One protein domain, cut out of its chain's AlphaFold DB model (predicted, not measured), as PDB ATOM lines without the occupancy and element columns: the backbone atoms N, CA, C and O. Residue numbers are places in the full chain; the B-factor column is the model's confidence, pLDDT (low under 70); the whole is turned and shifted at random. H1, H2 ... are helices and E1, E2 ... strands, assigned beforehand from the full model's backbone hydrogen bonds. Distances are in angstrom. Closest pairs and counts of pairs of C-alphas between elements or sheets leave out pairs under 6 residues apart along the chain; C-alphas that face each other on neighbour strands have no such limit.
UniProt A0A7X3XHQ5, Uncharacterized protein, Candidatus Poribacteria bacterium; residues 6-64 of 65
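This is residues 6 to 64 of the 65 residues of an uncharacterized protein of Candidatus Poribacteria bacterium (UniProt A0A7X3XHQ5). The model is elongated: the hairpin of E1 and E2 makes one end, H1 and H2 lie nearest the middle, and H3 runs toward the other end, where residues 58 to 64 stick out. The printed part has 59 residues, with three named helices and two antiparallel strands in the order H1, E1, E2, H2, H3, a mixed class. It is only just compact, close to loose, with a radius of gyration of the C-alphas of 12.4 A, and spans 45 by 20 by 17 A.

H1, residues 6 to 10, begins at C-alpha 6 (-90.831, 62.796, 201.829). E1 is residues 19 to 22 and E2 residues 25 to 28. H2, residues 37 to 46, is 14.3 A long; H3, residues 50 to 62, is 18.3 A long.

H1 touches H3, the closest C-alphas being Asn 6 and Ala 53, 5.4 A. In the hairpin, N 20 and O 27 are 3.0 A apart, within hydrogen-bond range. H2 and H3 touch only at the corner, closest C-alphas Cys 44 and Gly 50, 4.1 A. In H1, H2 and H3 every O i to N i+4 pair is within hydrogen-bond range.

The printed part has no cut. Residues 63 to 64 have pLDDT under 70.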
ATOM      1  N   ASN A   6     -91.236  64.193 201.984       89.88
ATOM      2  CA  ASN A   6     -90.831  62.796 201.829       89.88
ATOM      3  C   ASN A   6     -89.351  62.646 201.476       89.88
ATOM      4  O   ASN A   6     -88.744  61.666 201.894       89.88
ATOM      5  N   ILE A   7     -88.764  63.605 200.755       89.19
ATOM      6  CA  ILE A   7     -87.338  63.567 200.403       89.19
ATOM      7  C   ILE A   7     -86.480  63.687 201.667       89.19
ATOM      8  O   ILE A   7     -85.554  62.906 201.854       89.19
ATOM      9  N   VAL A   8     -86.816  64.625 202.555       89.12
ATOM     10  CA  VAL A   8     -86.063  64.864 203.797       89.12
ATOM     11  C   VAL A   8     -86.332  63.767 204.828       89.12
ATOM     12  O   VAL A   8     -85.409  63.249 205.443       89.12
ATOM     13  N   VAL A   9     -87.598  63.389 205.008       90.38
ATOM     14  CA  VAL A   9     -88.019  62.465 206.068       90.38
ATOM     15  C   VAL A   9     -87.683  61.018 205.733       90.38
ATOM     16  O   VAL A   9     -87.292  60.273 206.627       90.38
ATOM     17  N   ASN A  10     -87.847  60.579 204.482       87.56
ATOM     18  CA  ASN A  10     -87.567  59.193 204.089       87.56
ATOM     19  C   ASN A  10     -86.177  58.995 203.487       87.56
ATOM     20  O   ASN A  10     -85.766  57.846 203.335       87.56
ATOM     21  N   GLY A  11     -85.474  60.078 203.160       86.25
ATOM     22  CA  GLY A  11     -84.062  60.029 202.816       86.25
ATOM     23  C   GLY A  11     -83.180  59.739 204.030       86.25
ATOM     24  O   GLY A  11     -83.652  59.585 205.162       86.25
ATOM     25  N   ASP A  12     -81.878  59.695 203.775       85.25
ATOM     26  CA  ASP A  12     -80.843  59.539 204.796       85.25
ATOM     27  C   ASP A  12     -80.262  60.909 205.178       85.25
ATOM     28  O   ASP A  12     -79.091  61.216 204.969       85.25
ATOM     29  N   ALA A  13     -81.144  61.812 205.617       85.94
ATOM     30  CA  ALA A  13     -80.754  63.166 205.984       85.94
ATOM     31  C   ALA A  13     -80.124  63.182 207.385       85.94
ATOM     32  O   ALA A  13     -80.827  63.095 208.395       85.94
ATOM     33  N   GLU A  14     -78.803  63.351 207.445       88.62
ATOM     34  CA  GLU A  14     -78.068  63.534 208.706       88.62
ATOM     35  C   GLU A  14     -78.240  64.949 209.282       88.62
ATOM     36  O   GLU A  14     -78.267  65.137 210.498       88.62
ATOM     37  N   MET A  15     -78.408  65.945 208.406       92.69
ATOM     38  CA  MET A  15     -78.536  67.360 208.754       92.69
ATOM     39  C   MET A  15     -79.636  68.017 207.921       92.69
ATOM     40  O   MET A  15     -79.703  67.842 206.703       92.69
ATOM     41  N   VAL A  16     -80.473  68.817 208.575       92.69
ATOM     42  CA  VAL A  16     -81.495  69.651 207.943       92.69
ATOM     43  C   VAL A  16     -81.183  71.106 208.255       92.69
ATOM     44  O   VAL A  16     -80.932  71.462 209.404       92.69
ATOM     45  N   LEU A  17     -81.218  71.943 207.218       93.75
ATOM     46  CA  LEU A  17     -81.045  73.392 207.310       93.75
ATOM     47  C   LEU A  17     -82.354  74.071 206.880       93.75
ATOM     48  O   LEU A  17     -82.524  74.361 205.692       93.75
ATOM     49  N   PRO A  18     -83.316  74.261 207.798       91.00
ATOM     50  CA  PRO A  18     -84.499  75.069 207.534       91.00
ATOM     51  C   PRO A  18     -84.098  76.488 207.131       91.00
ATOM     52  O   PRO A  18     -83.239  77.098 207.767       91.00
ATOM     53  N   LEU A  19     -84.720  76.997 206.072       92.06
ATOM     54  CA  LEU A  19     -84.491  78.347 205.574       92.06
ATOM     55  C   LEU A  19     -85.775  79.152 205.726       92.06
ATOM     56  O   LEU A  19     -86.833  78.701 205.282       92.06
ATOM     57  N   GLU A  20     -85.667  80.333 206.320       88.88
ATOM     58  CA  GLU A  20     -86.774  81.272 206.489       88.88
ATOM     59  C   GLU A  20     -86.399  82.633 205.902       88.88
ATOM     60  O   GLU A  20     -85.246  83.057 205.984       88.88
ATOM     61  N   ALA A  21     -87.367  83.303 205.275       90.56
ATOM     62  CA  ALA A  21     -87.183  84.654 204.770       90.56
ATOM     63  C   ALA A  21     -87.527  85.662 205.877       90.56
ATOM     64  O   ALA A  21     -88.698  85.837 206.209       90.56
ATOM     65  N   VAL A  22     -86.512  86.333 206.416       91.00
ATOM     66  CA  VAL A  22     -86.619  87.365 207.455       91.00
ATOM     67  C   VAL A  22     -86.099  88.673 206.867       91.00
ATOM     68  O   VAL A  22     -85.000  88.717 206.324       91.00
ATOM     69  N   ASP A  23     -86.913  89.731 206.886       92.75
ATOM     70  CA  ASP A  23     -86.558  91.059 206.349       92.75
ATOM     71  C   ASP A  23     -86.003  91.047 204.906       92.75
ATOM     72  O   ASP A  23     -85.130  91.829 204.522       92.75
ATOM     73  N   GLY A  24     -86.517  90.137 204.073       93.19
ATOM     74  CA  GLY A  24     -86.079  89.968 202.683       93.19
ATOM     75  C   GLY A  24     -84.723  89.271 202.521       93.19
ATOM     76  O   GLY A  24     -84.221  89.188 201.401       93.19
ATOM     77  N   GLN A  25     -84.142  88.761 203.607       92.31
ATOM     78  CA  GLN A  25     -82.947  87.924 203.618       92.31
ATOM     79  C   GLN A  25     -83.297  86.489 204.011       92.31
ATOM     80  O   GLN A  25     -84.298  86.236 204.676       92.31
ATOM     81  N   THR A  26     -82.474  85.535 203.587       92.69
ATOM     82  CA  THR A  26     -82.635  84.130 203.970       92.69
ATOM     83  C   THR A  26     -81.783  83.832 205.193       92.69
ATOM     84  O   THR A  26     -80.561  83.969 205.140       92.69
ATOM     85  N   GLU A  27     -82.411  83.349 206.257       93.62
ATOM     86  CA  GLU A  27     -81.743  82.927 207.485       93.62
ATOM     87  C   GLU A  27     -81.858  81.413 207.686       93.62
ATOM     88  O   GLU A  27     -82.856  80.787 207.317       93.62
ATOM     89  N   VAL A  28     -80.817  80.812 208.268       93.62
ATOM     90  CA  VAL A  28     -80.824  79.396 208.656       93.62
ATOM     91  C   VAL A  28     -81.425  79.281 210.046       93.62
ATOM     92  O   VAL A  28     -80.852  79.773 211.014       93.62
ATOM     93  N   GLN A  29     -82.538  78.566 210.147       89.62
ATOM     94  CA  GLN A  29     -83.236  78.365 211.406       89.62
ATOM     95  C   GLN A  29     -82.987  76.964 211.946       89.62
ATOM     96  O   GLN A  29     -83.232  75.983 211.257       89.62
ATOM     97  N   HIS A  30     -82.566  76.860 213.206       86.19
ATOM     98  CA  HIS A  30     -82.552  75.594 213.952       86.19
ATOM     99  C   HIS A  30     -81.885  74.400 213.221       86.19
ATOM    100  O   HIS A  30     -82.501  73.337 213.107       86.19
ATOM    101  N   PRO A  31     -80.634  74.534 212.737       92.81
ATOM    102  CA  PRO A  31     -79.954  73.469 212.009       92.81
ATOM    103  C   PRO A  31     -79.711  72.257 212.914       92.81
ATOM    104  O   PRO A  31     -79.064  72.364 213.957       92.81
ATOM    105  N   ALA A  32     -80.255  71.104 212.534       93.94
ATOM    106  CA  ALA A  32     -80.145  69.877 213.317       93.94
ATOM    107  C   ALA A  32     -80.559  68.642 212.500       93.94
ATOM    108  O   ALA A  32     -81.016  68.737 211.361       93.94
ATOM    109  N   SER A  33     -80.412  67.459 213.096       93.38
ATOM    110  CA  SER A  33     -80.859  66.205 212.492       93.38
ATOM    111  C   SER A  33     -82.380  66.008 212.595       93.38
ATOM    112  O   SER A  33     -83.053  66.600 213.443       93.38
ATOM    113  N   ILE A  34     -82.934  65.101 211.783       91.62
ATOM    114  CA  ILE A  34     -84.381  64.790 211.749       91.62
ATOM    115  C   ILE A  34     -84.929  64.199 213.065       91.62
ATOM    116  O   ILE A  34     -86.141  64.112 213.281       91.62
ATOM    117  N   GLN A  35     -84.044  63.746 213.955       89.38
ATOM    118  CA  GLN A  35     -84.392  63.243 215.281       89.38
ATOM    119  C   GLN A  35     -84.702  64.375 216.268       89.38
ATOM    120  O   GLN A  35     -85.350  64.115 217.287       89.38
ATOM    121  N   GLN A  36     -84.287  65.609 215.984       94.25
ATOM    122  CA  GLN A  36     -84.536  66.749 216.857       94.25
ATOM    123  C   GLN A  36     -85.942  67.312 216.640       94.25
ATOM    124  O   GLN A  36     -86.432  67.421 215.516       94.25
ATOM    125  N   ARG A  37     -86.627  67.640 217.740       92.75
ATOM    126  CA  ARG A  37     -88.036  68.058 217.708       92.75
ATOM    127  C   ARG A  37     -88.243  69.356 216.922       92.75
ATOM    128  O   ARG A  37     -89.149  69.402 216.099       92.75
ATOM    129  N   ASN A  38     -87.389  70.348 217.147       93.19
ATOM    130  CA  ASN A  38     -87.402  71.633 216.440       93.19
ATOM    131  C   ASN A  38     -87.346  71.453 214.913       93.19
ATOM    132  O   ASN A  38     -88.144  72.043 214.197       93.19
ATOM    133  N   VAL A  39     -86.477  70.572 214.412       93.56
ATOM    134  CA  VAL A  39     -86.357  70.287 212.975       93.56
ATOM    135  C   VAL A  39     -87.596  69.586 212.433       93.56
ATOM    136  O   VAL A  39     -88.037  69.902 211.329       93.56
ATOM    137  N   ARG A  40     -88.190  68.653 213.189       93.44
ATOM    138  CA  ARG A  40     -89.451  68.013 212.779       93.44
ATOM    139  C   ARG A  40     -90.581  69.029 212.647       93.44
ATOM    140  O   ARG A  40     -91.321  68.975 211.672       93.44
ATOM    141  N   GLU A  41     -90.679  69.954 213.596       93.75
ATOM    142  CA  GLU A  41     -91.657  71.045 213.559       93.75
ATOM    143  C   GLU A  41     -91.407  71.958 212.347       93.75
ATOM    144  O   GLU A  41     -92.335  72.207 211.581       93.75
ATOM    145  N   SER A  42     -90.157  72.356 212.079       93.25
ATOM    146  CA  SER A  42     -89.812  73.119 210.870       93.25
ATOM    147  C   SER A  42     -90.171  72.377 209.578       93.25
ATOM    148  O   SER A  42     -90.712  72.983 208.660       93.25
ATOM    149  N   ILE A  43     -89.920  71.065 209.497       92.81
ATOM    150  CA  ILE A  43     -90.296  70.244 208.337       92.81
ATOM    151  C   ILE A  43     -91.814  70.243 208.137       92.81
ATOM    152  O   ILE A  43     -92.259  70.418 207.009       92.81
ATOM    153  N   CYS A  44     -92.603  70.064 209.198       93.75
ATOM    154  CA  CYS A  44     -94.064  70.081 209.099       93.75
ATOM    155  C   CYS A  44     -94.619  71.457 208.717       93.75
ATOM    156  O   CYS A  44     -95.610  71.524 207.995       93.75
ATOM    157  N   ASN A  45     -93.974  72.534 209.167       92.69
ATOM    158  CA  ASN A  45     -94.428  73.897 208.903       92.69
ATOM    159  C   ASN A  45     -94.029  74.402 207.505       92.69
ATOM    160  O   ASN A  45     -94.764  75.187 206.914       92.69
ATOM    161  N   ILE A  46     -92.871  73.981 206.985       90.56
ATOM    162  CA  ILE A  46     -92.293  74.507 205.733       90.56
ATOM    163  C   ILE A  46     -92.546  73.572 204.543       90.56
ATOM    164  O   ILE A  46     -92.739  74.042 203.421       90.56
ATOM    165  N   LEU A  47     -92.492  72.252 204.753       92.62
ATOM    166  CA  LEU A  47     -92.575  71.262 203.679       92.62
ATOM    167  C   LEU A  47     -93.970  70.643 203.588       92.62
ATOM    168  O   LEU A  47     -94.585  70.244 204.577       92.62
ATOM    169  N   GLU A  48     -94.436  70.466 202.359       93.06
ATOM    170  CA  GLU A  48     -95.707  69.828 202.063       93.06
ATOM    171  C   GLU A  48     -95.686  68.356 202.493       93.06
ATOM    172  O   GLU A  48     -94.793  67.575 202.134       93.06
ATOM    173  N   GLY A  49     -96.705  67.970 203.263       95.31
ATOM    174  CA  GLY A  49     -96.906  66.593 203.707       95.31
ATOM    175  C   GLY A  49     -95.990  66.138 204.846       95.31
ATOM    176  O   GLY A  49     -95.867  64.929 205.043       95.31
ATOM    177  N   GLY A  50     -95.366  67.059 205.594       95.00
ATOM    178  CA  GLY A  50     -94.458  66.742 206.706       95.00
ATOM    179  C   GLY A  50     -95.027  65.761 207.728       95.00
ATOM    180  O   GLY A  50     -94.421  64.716 207.971       95.00
ATOM    181  N   GLU A  51     -96.222  66.035 208.256       94.56
ATOM    182  CA  GLU A  51     -96.878  65.158 209.235       94.56
ATOM    183  C   GLU A  51     -97.063  63.740 208.688       94.56
ATOM    184  O   GLU A  51     -96.613  62.761 209.288       94.56
ATOM    185  N   ARG A  52     -97.634  63.628 207.483       95.06
ATOM    186  CA  ARG A  52     -97.878  62.341 206.822       95.06
ATOM    187  C   ARG A  52     -96.579  61.581 206.547       95.06
ATOM    188  O   ARG A  52     -96.548  60.359 206.689       95.06
ATOM    189  N   ALA A  53     -95.513  62.278 206.160       94.38
ATOM    190  CA  ALA A  53     -94.212  61.666 205.921       94.38
ATOM    191  C   ALA A  53     -93.629  61.072 207.214       94.38
ATOM    192  O   ALA A  53     -93.138  59.939 207.206       94.38
ATOM    193  N   PHE A  54     -93.734  61.790 208.338       93.62
ATOM    194  CA  PHE A  54     -93.300  61.283 209.641       93.62
ATOM    195  C   PHE A  54     -94.150  60.110 210.115       93.62
ATOM    196  O   PHE A  54     -93.590  59.089 210.511       93.62
ATOM    197  N   GLU A  55     -95.477  60.196 210.020       93.75
ATOM    198  CA  GLU A  55     -96.366  59.081 210.358       93.75
ATOM    199  C   GLU A  55     -96.007  57.808 209.584       93.75
ATOM    200  O   GLU A  55     -95.919  56.726 210.165       93.75
ATOM    201  N   GLN A  56     -95.770  57.922 208.274       92.19
ATOM    202  CA  GLN A  56     -95.376  56.790 207.435       92.19
ATOM    203  C   GLN A  56     -94.004  56.232 207.829       92.19
ATOM    204  O   GLN A  56     -93.853  55.011 207.945       92.19
ATOM    205  N   ARG A  57     -93.018  57.101 208.084       91.19
ATOM    206  CA  ARG A  57     -91.694  56.685 208.568       91.19
ATOM    207  C   ARG A  57     -91.805  55.939 209.894       91.19
ATOM    208  O   ARG A  57     -91.210  54.873 210.032       91.19
ATOM    209  N   TYR A  58     -92.567  56.467 210.850       90.81
ATOM    210  CA  TYR A  58     -92.746  55.832 212.150       90.81
ATOM    211  C   TYR A  58     -93.484  54.506 212.033       90.81
ATOM    212  O   TYR A  58     -93.016  53.536 212.620       90.81
ATOM    213  N   LYS A  59     -94.549  54.413 211.226       91.12
ATOM    214  CA  LYS A  59     -95.210  53.131 210.934       91.12
ATOM    215  C   LYS A  59     -94.211  52.096 210.416       91.12
ATOM    216  O   LYS A  59     -94.187  50.983 210.923       91.12
ATOM    217  N   ARG A  60     -93.335  52.464 209.473       88.06
ATOM    218  CA  ARG A  60     -92.299  51.559 208.946       88.06
ATOM    219  C   ARG A  60     -91.301  51.099 210.016       88.06
ATOM    220  O   ARG A  60     -90.963  49.925 210.035       88.06
ATOM    221  N   ILE A  61     -90.842  52.000 210.889       86.75
ATOM    222  CA  ILE A  61     -89.889  51.661 211.963       86.75
ATOM    223  C   ILE A  61     -90.549  50.773 213.031       86.75
ATOM    224  O   ILE A  61     -89.933  49.817 213.480       86.75
ATOM    225  N   HIS A  62     -91.801  51.050 213.405       80.44
ATOM    226  CA  HIS A  62     -92.525  50.267 214.415       80.44
ATOM    227  C   HIS A  62     -92.972  48.887 213.912       80.44
ATOM    228  O   HIS A  62     -93.121  47.978 214.713       80.44
ATOM    229  N   LEU A  63     -93.198  48.717 212.605       61.41
ATOM    230  CA  LEU A  63     -93.561  47.424 212.005       61.41
ATOM    231  C   LEU A  63     -92.359  46.490 211.779       61.41
ATOM    232  O   LEU A  63     -92.558  45.326 211.445       61.41
ATOM    233  N   GLY A  64     -91.131  46.999 211.901       55.78
ATOM    234  CA  GLY A  64     -89.895  46.226 211.735       55.78
ATOM    235  C   GLY A  64     -89.162  45.907 213.041       55.78
ATOM    236  O   GLY A  64     -88.033  45.426 212.965       55.78
TER     237      GLY A  64